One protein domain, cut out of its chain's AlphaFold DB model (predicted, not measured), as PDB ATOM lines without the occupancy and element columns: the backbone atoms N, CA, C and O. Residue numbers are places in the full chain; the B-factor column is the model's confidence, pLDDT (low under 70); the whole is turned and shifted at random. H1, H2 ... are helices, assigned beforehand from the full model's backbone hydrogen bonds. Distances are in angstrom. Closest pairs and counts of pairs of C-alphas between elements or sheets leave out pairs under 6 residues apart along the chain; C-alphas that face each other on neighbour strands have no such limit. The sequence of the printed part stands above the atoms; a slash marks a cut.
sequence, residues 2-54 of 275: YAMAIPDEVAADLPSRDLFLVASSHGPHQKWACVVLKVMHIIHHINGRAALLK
ATOM      1  N   TYR A   2     -26.824 -16.857 -18.784       53.62
ATOM      2  CA  TYR A   2     -26.667 -16.527 -17.366       53.62
ATOM      3  C   TYR A   2     -27.877 -15.681 -16.945       53.62
ATOM      4  O   TYR A   2     -28.077 -14.603 -17.501       53.62
ATOM      5  N   ALA A   3     -28.699 -16.180 -16.022       73.50
ATOM      6  CA  ALA A   3     -29.827 -15.444 -15.459       73.50
ATOM      7  C   ALA A   3     -29.504 -15.107 -14.002       73.50
ATOM      8  O   ALA A   3     -29.264 -15.999 -13.191       73.50
ATOM      9  N   MET A   4     -29.454 -13.815 -13.685       78.38
ATOM     10  CA  MET A   4     -29.314 -13.333 -12.315       78.38
ATOM     11  C   MET A   4     -30.712 -12.982 -11.804       78.38
ATOM     12  O   MET A   4     -31.280 -11.979 -12.226       78.38
ATOM     13  N   ALA A   5     -31.276 -13.824 -10.937       85.44
ATOM     14  CA  ALA A   5     -32.561 -13.555 -10.300       85.44
ATOM     15  C   ALA A   5     -32.364 -12.535  -9.169       85.44
ATOM     16  O   ALA A   5     -31.627 -12.799  -8.218       85.44
ATOM     17  N   ILE A   6     -32.986 -11.365  -9.303       88.00
ATOM     18  CA  ILE A   6     -33.013 -10.333  -8.262       88.00
ATOM     19  C   ILE A   6     -34.197 -10.658  -7.340       88.00
ATOM     20  O   ILE A   6     -35.269 -10.937  -7.873       88.00
ATOM     21  N   PRO A   7     -34.037 -10.635  -6.004       90.00
ATOM     22  CA  PRO A   7     -35.151 -10.855  -5.082       90.00
ATOM     23  C   PRO A   7     -36.293  -9.860  -5.322       90.00
ATOM     24  O   PRO A   7     -36.027  -8.670  -5.525       90.00
ATOM     25  N   ASP A   8     -37.539 -10.336  -5.279       87.31
ATOM     26  CA  ASP A   8     -38.732  -9.532  -5.581       87.31
ATOM     27  C   ASP A   8     -38.853  -8.315  -4.655       87.31
ATOM     28  O   ASP A   8     -39.222  -7.228  -5.112       87.31
ATOM     29  N   GLU A   9     -38.387  -8.444  -3.405       87.75
ATOM     30  CA  GLU A   9     -38.392  -7.343  -2.442       87.75
ATOM     31  C   GLU A   9     -37.559  -6.152  -2.943       87.75
ATOM     32  O   GLU A   9     -37.858  -5.001  -2.644       87.75
ATOM     33  N   VAL A  10     -36.506  -6.417  -3.726       87.31
ATOM     34  CA  VAL A  10     -35.631  -5.395  -4.322       87.31
ATOM     35  C   VAL A  10     -36.081  -5.015  -5.730       87.31
ATOM     36  O   VAL A  10     -35.905  -3.867  -6.135       87.31
ATOM     37  N   ALA A  11     -36.627  -5.966  -6.489       84.12
ATOM     38  CA  ALA A  11     -36.980  -5.768  -7.888       84.12
ATOM     39  C   ALA A  11     -38.300  -5.005  -8.084       84.12
ATOM     40  O   ALA A  11     -38.387  -4.196  -9.011       84.12
ATOM     41  N   ALA A  12     -39.309  -5.259  -7.244       82.06
ATOM     42  CA  ALA A  12     -40.673  -4.764  -7.439       82.06
ATOM     43  C   ALA A  12     -41.240  -4.014  -6.223       82.06
ATOM     44  O   ALA A  12     -41.931  -3.009  -6.406       82.06
ATOM     45  N   ASP A  13     -40.931  -4.456  -5.003       85.00
ATOM     46  CA  ASP A  13     -41.644  -3.977  -3.809       85.00
ATOM     47  C   ASP A  13     -41.032  -2.716  -3.180       85.00
ATOM     48  O   ASP A  13     -41.700  -1.998  -2.430       85.00
ATOM     49  N   LEU A  14     -39.767  -2.412  -3.489       85.50
ATOM     50  CA  LEU A  14     -39.060  -1.252  -2.948       85.50
ATOM     51  C   LEU A  14     -39.150  -0.027  -3.875       85.50
ATOM     52  O   LEU A  14     -38.682  -0.066  -5.017       85.50
ATOM     53  N   PRO A  15     -39.641   1.127  -3.378       88.81
ATOM     54  CA  PRO A  15     -39.503   2.393  -4.084       88.81
ATOM     55  C   PRO A  15     -38.030   2.710  -4.365       88.81
ATOM     56  O   PRO A  15     -37.168   2.538  -3.505       88.81
ATOM     57  N   SER A  16     -37.727   3.285  -5.535       85.38
ATOM     58  CA  SER A  16     -36.338   3.550  -5.946       85.38
ATOM     59  C   SER A  16     -35.535   4.412  -4.963       85.38
ATOM     60  O   SER A  16     -34.320   4.270  -4.868       85.38
ATOM     61  N   ARG A  17     -36.199   5.305  -4.218       87.88
ATOM     62  CA  ARG A  17     -35.567   6.120  -3.163       87.88
ATOM     63  C   ARG A  17     -35.088   5.285  -1.968       87.88
ATOM     64  O   ARG A  17     -34.075   5.622  -1.363       87.88
ATOM     65  N   ASP A  18     -35.773   4.189  -1.664       92.00
ATOM     66  CA  ASP A  18     -35.510   3.369  -0.482       92.00
ATOM     67  C   ASP A  18     -34.373   2.368  -0.763       92.00
ATOM     68  O   ASP A  18     -33.694   1.925   0.162       92.00
ATOM     69  N   LEU A  19     -34.054   2.114  -2.043       91.88
ATOM     70  CA  LEU A  19     -32.861   1.363  -2.452       91.88
ATOM     71  C   LEU A  19     -31.570   1.963  -1.878       91.88
ATOM     72  O   LEU A  19     -30.671   1.214  -1.503       91.88
ATOM     73  N   PHE A  20     -31.472   3.294  -1.773       90.69
ATOM     74  CA  PHE A  20     -30.306   3.954  -1.174       90.69
ATOM     75  C   PHE A  20     -30.165   3.626   0.315       90.69
ATOM     76  O   PHE A  20     -29.057   3.362   0.783       90.69
ATOM     77  N   LEU A  21     -31.283   3.574   1.047       91.62
ATOM     78  CA  LEU A  21     -31.295   3.197   2.460       91.62
ATOM     79  C   LEU A  21     -30.876   1.732   2.627       91.62
ATOM     80  O   LEU A  21     -29.980   1.435   3.417       91.62
ATOM     81  N   VAL A  22     -31.434   0.827   1.818       92.19
ATOM     82  CA  VAL A  22     -31.079  -0.602   1.848       92.19
ATOM     83  C   VAL A  22     -29.604  -0.820   1.497       92.19
ATOM     84  O   VAL A  22     -28.919  -1.573   2.189       92.19
ATOM     85  N   ALA A  23     -29.082  -0.123   0.485       90.88
ATOM     86  CA  ALA A  23     -27.674  -0.184   0.090       90.88
ATOM     87  C   ALA A  23     -26.716   0.335   1.180       90.88
ATOM     88  O   ALA A  23     -25.589  -0.150   1.296       90.88
ATOM     89  N   SER A  24     -27.166   1.288   2.000       88.81
ATOM     90  CA  SER A  24     -26.395   1.807   3.138       88.81
ATOM     91  C   SER A  24     -26.436   0.913   4.387       88.81
ATOM     92  O   SER A  24     -25.626   1.093   5.291       88.81
ATOM     93  N   SER A  25     -27.354  -0.058   4.444       90.00
ATOM     94  CA  SER A  25     -27.515  -0.984   5.576       90.00
ATOM     95  C   SER A  25     -26.573  -2.193   5.495       90.00
ATOM     96  O   SER A  25     -26.022  -2.473   4.441       90.00
ATOM     97  N   HIS A  26     -26.452  -2.985   6.567       86.81
ATOM     98  CA  HIS A  26     -25.725  -4.271   6.569       86.81
ATOM     99  C   HIS A  26     -26.638  -5.502   6.383       86.81
ATOM    100  O   HIS A  26     -26.315  -6.601   6.831       86.81
ATOM    101  N   GLY A  27     -27.804  -5.324   5.753       88.50
ATOM    102  CA  GLY A  27     -28.806  -6.379   5.579       88.50
ATOM    103  C   GLY A  27     -28.546  -7.341   4.405       88.50
ATOM    104  O   GLY A  27     -27.718  -7.070   3.531       88.50
ATOM    105  N   PRO A  28     -29.309  -8.449   4.315       88.25
ATOM    106  CA  PRO A  28     -29.157  -9.459   3.259       88.25
ATOM    107  C   PRO A  28     -29.399  -8.905   1.844       88.25
ATOM    108  O   PRO A  28     -28.796  -9.376   0.878       88.25
ATOM    109  N   HIS A  29     -30.221  -7.859   1.716       91.25
ATOM    110  CA  HIS A  29     -30.536  -7.218   0.437       91.25
ATOM    111  C   HIS A  29     -29.562  -6.102   0.033       91.25
ATOM    112  O   HIS A  29     -29.677  -5.579  -1.075       91.25
ATOM    113  N   GLN A  30     -28.570  -5.758   0.869       92.94
ATOM    114  CA  GLN A  30     -27.629  -4.663   0.596       92.94
ATOM    115  C   GLN A  30     -26.963  -4.812  -0.779       92.94
ATOM    116  O   GLN A  30     -26.964  -3.889  -1.593       92.94
ATOM    117  N   LYS A  31     -26.414  -5.999  -1.066       91.94
ATOM    118  CA  LYS A  31     -25.707  -6.266  -2.329       91.94
ATOM    119  C   LYS A  31     -26.630  -6.134  -3.537       91.94
ATOM    120  O   LYS A  31     -26.215  -5.582  -4.551       91.94
ATOM    121  N   TRP A  32     -27.869  -6.604  -3.418       92.75
ATOM    122  CA  TRP A  32     -28.868  -6.517  -4.480       92.75
ATOM    123  C   TRP A  32     -29.268  -5.070  -4.759       92.75
ATOM    124  O   TRP A  32     -29.255  -4.655  -5.917       92.75
ATOM    125  N   ALA A  33     -29.497  -4.272  -3.714       92.56
ATOM    126  CA  ALA A  33     -29.748  -2.842  -3.857       92.56
ATOM    127  C   ALA A  33     -28.567  -2.126  -4.538       92.56
ATOM    128  O   ALA A  33     -28.772  -1.372  -5.486       92.56
ATOM    129  N   CYS A  34     -27.321  -2.425  -4.144       91.69
ATOM    130  CA  CYS A  34     -26.124  -1.888  -4.802       91.69
ATOM    131  C   CYS A  34     -26.028  -2.276  -6.288       91.69
ATOM    132  O   CYS A  34     -25.642  -1.445  -7.113       91.69
ATOM    133  N   VAL A  35     -26.374  -3.518  -6.651       92.19
ATOM    134  CA  VAL A  35     -26.398  -3.978  -8.051       92.19
ATOM    135  C   VAL A  35     -27.427  -3.190  -8.858       92.19
ATOM    136  O   VAL A  35     -27.079  -2.638  -9.903       92.19
ATOM    137  N   VAL A  36     -28.662  -3.082  -8.359       92.25
ATOM    138  CA  VAL A  36     -29.737  -2.336  -9.028       92.25
ATOM    139  C   VAL A  36     -29.358  -0.864  -9.182       92.25
ATOM    140  O   VAL A  36     -29.408  -0.340 -10.292       92.25
ATOM    141  N   LEU A  37     -28.880  -0.213  -8.117       92.12
ATOM    142  CA  LEU A  37     -28.442   1.185  -8.156       92.12
ATOM    143  C   LEU A  37     -27.316   1.415  -9.168       92.12
ATOM    144  O   LEU A  37     -27.340   2.411  -9.889       92.12
ATOM    145  N   LYS A  38     -26.353   0.492  -9.276       91.50
ATOM    146  CA  LYS A  38     -25.275   0.590 -10.269       91.50
ATOM    147  C   LYS A  38     -25.812   0.519 -11.700       91.50
ATOM    148  O   LYS A  38     -25.379   1.299 -12.546       91.50
ATOM    149  N   VAL A  39     -26.759  -0.379 -11.975       91.94
ATOM    150  CA  VAL A  39     -27.402  -0.482 -13.297       91.94
ATOM    151  C   VAL A  39     -28.228   0.769 -13.596       91.94
ATOM    152  O   VAL A  39     -28.073   1.354 -14.666       91.94
ATOM    153  N   MET A  40     -29.041   1.229 -12.641       91.38
ATOM    154  CA  MET A  40     -29.821   2.464 -12.766       91.38
ATOM    155  C   MET A  40     -28.928   3.669 -13.053       91.38
ATOM    156  O   MET A  40     -29.240   4.471 -13.928       91.38
ATOM    157  N   HIS A  41     -27.802   3.778 -12.352       90.56
ATOM    158  CA  HIS A  41     -26.825   4.834 -12.559       90.56
ATOM    159  C   HIS A  41     -26.265   4.817 -13.993       90.56
ATOM    160  O   HIS A  41     -26.279   5.847 -14.662       90.56
ATOM    161  N   ILE A  42     -25.878   3.651 -14.521       90.94
ATOM    162  CA  ILE A  42     -25.406   3.525 -15.913       90.94
ATOM    163  C   ILE A  42     -26.504   3.917 -16.912       90.94
ATOM    164  O   ILE A  42     -26.253   4.711 -17.819       90.94
ATOM    165  N   ILE A  43     -27.731   3.412 -16.734       91.44
ATOM    166  CA  ILE A  43     -28.881   3.770 -17.581       91.44
ATOM    167  C   ILE A  43     -29.126   5.284 -17.539       91.44
ATOM    168  O   ILE A  43     -29.397   5.898 -18.570       91.44
ATOM    169  N   HIS A  44     -28.984   5.906 -16.369       90.38
ATOM    170  CA  HIS A  44     -29.162   7.341 -16.204       90.38
ATOM    171  C   HIS A  44     -28.135   8.150 -17.013       90.38
ATOM    172  O   HIS A  44     -28.530   9.085 -17.711       90.38
ATOM    173  N   HIS A  45     -26.858   7.753 -17.014       89.31
ATOM    174  CA  HIS A  45     -25.832   8.377 -17.862       89.31
ATOM    175  C   HIS A  45     -26.098   8.164 -19.360       89.31
ATOM    176  O   HIS A  45     -25.951   9.105 -20.142       89.31
ATOM    177  N   ILE A  46     -26.546   6.968 -19.770       89.56
ATOM    178  CA  ILE A  46     -26.929   6.689 -21.167       89.56
ATOM    179  C   ILE A  46     -28.063   7.622 -21.605       89.56
ATOM    180  O   ILE A  46     -27.967   8.275 -22.647       89.56
ATOM    181  N   ASN A  47     -29.111   7.736 -20.788       89.50
ATOM    182  CA  ASN A  47     -30.255   8.599 -21.068       89.50
ATOM    183  C   ASN A  47     -29.854  10.079 -21.101       89.50
ATOM    184  O   ASN A  47     -30.270  10.799 -22.008       89.50
ATOM    185  N   GLY A  48     -29.008  10.526 -20.169       89.12
ATOM    186  CA  GLY A  48     -28.500  11.898 -20.148       89.12
ATOM    187  C   GLY A  48     -27.652  12.232 -21.376       89.12
ATOM    188  O   GLY A  48     -27.802  13.300 -21.968       89.12
ATOM    189  N   ARG A  49     -26.817  11.294 -21.842       86.88
ATOM    190  CA  ARG A  49     -26.045  11.469 -23.080       86.88
ATOM    191  C   ARG A  49     -26.949  11.537 -24.310       86.88
ATOM    192  O   ARG A  49     -26.731  12.380 -25.175       86.88
ATOM    193  N   ALA A  50     -27.966  10.681 -24.384       86.12
ATOM    194  CA  ALA A  50     -28.941  10.705 -25.470       86.12
ATOM    195  C   ALA A  50     -29.763  12.006 -25.486       86.12
ATOM    196  O   ALA A  50     -30.062  12.518 -26.564       86.12
ATOM    197  N   ALA A  51     -30.099  12.557 -24.315       86.44
ATOM    198  CA  ALA A  51     -30.777  13.846 -24.188       86.44
ATOM    199  C   ALA A  51     -29.903  15.007 -24.686       86.44
ATOM    200  O   ALA A  51     -30.381  15.837 -25.458       86.44
ATOM    201  N   LEU A  52     -28.613  15.024 -24.324       85.69
ATOM    202  CA  LEU A  52     -27.656  16.043 -24.772       85.69
ATOM    203  C   LEU A  52     -27.535  16.116 -26.304       85.69
ATOM    204  O   LEU A  52     -27.373  17.194 -26.856       85.69
ATOM    205  N   LEU A  53     -27.656  14.983 -27.001       83.69
ATOM    206  CA  LEU A  53     -27.592  14.933 -28.468       83.69
ATOM    207  C   LEU A  53     -28.877  15.403 -29.167       83.69
ATOM    208  O   LEU A  53     -28.848  15.664 -30.366       83.69
ATOM    209  N   LYS A  54     -30.005  15.447 -28.453       83.19
ATOM    210  CA  LYS A  54     -31.327  15.763 -29.019       83.19
ATOM    211  C   LYS A  54     -31.813  17.168 -28.679       83.19
ATOM    212  O   LYS A  54     -32.753  17.640 -29.309       83.19
TER     213      LYS A  54
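AT A GLANCE: This is residues 2 to 54 of the 275 residues of the protein "TIGR04552 family protein" of Deltaproteobacteria bacterium (UniProt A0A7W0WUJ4). One long helix, H3, makes the longest axis; its first part, residues 30 to 37, is crossed steeply by the short helix H2, and its last part, residues 41 to 54, sticks out as a free arm. A very short helix, H1, lies near the beginning of H3, and residues 2 to 7 lead into it without a named element. The printed part has 53 residues with three named helices, H1, H2 and H3 along the chain, and no named strand, and its class is all helix. The whole is loose, with a radius of gyration of the C-alphas of 13.0 A, and the C-alphas span 40 by 28 by 17 A.

HOW THE PARTS SIT: From the first printed residue, the first helix is H1, residues 8 to 11. A short link of 6 residues joins it to H2, residues 18 to 24. H1 and H2 are close but not clearly touching, and their closest C-alphas, those of Val 10 and Leu 19, are 7.5 A apart. A tight link of 5 residues then joins H2 to H3, residues 30 to 54. H2 touches H3, which takes part with residues 30 to 37 alone; the closest C-alphas of the two are those of Ala 23 and Gln 30, 4.5 A apart. Their lines stand at a steep tilt of 60 degrees, and they run opposite ways. H1 and H3 are close but not clearly touching, and their closest C-alphas, those of Val 10 and Ala 33, are 6.4 A apart. In H2 and H3 every pair of O of residue i and N of residue i+4 is within hydrogen-bond range; H1 is too short for such a pair, but its one pair of O of residue i and N of residue i+3 is within range.

IN THESE COORDINATES: H1 runs from Asp 8, whose C-alpha is at (-38.732, -9.532, -5.581), to Ala 11. H2 runs from Asp 18 to Ser 24 and measures 9.9 A from first to last C-alpha. H3 begins at Gln 30, C-alpha at (-27.629, -4.663, 0.596), and ends at Lys 54, C-alpha at (-31.327, 15.763, -29.019), 36.2 A from first to last C-alpha.

THE WHOLE: The two C-alphas farthest apart in the domain are those of His 26 and Lys 54, at 41.2 A. Residues 41 to 54, which belong to H3, stand free; the body without them has 39 residues, spans 28 by 18 by 17 A and has a radius of gyration of 9.3 A. The printed part has no cut, and neither link between the helices is long. The mean pLDDT of the printed part is 87.9, and one residue, Tyr 2, is under 70.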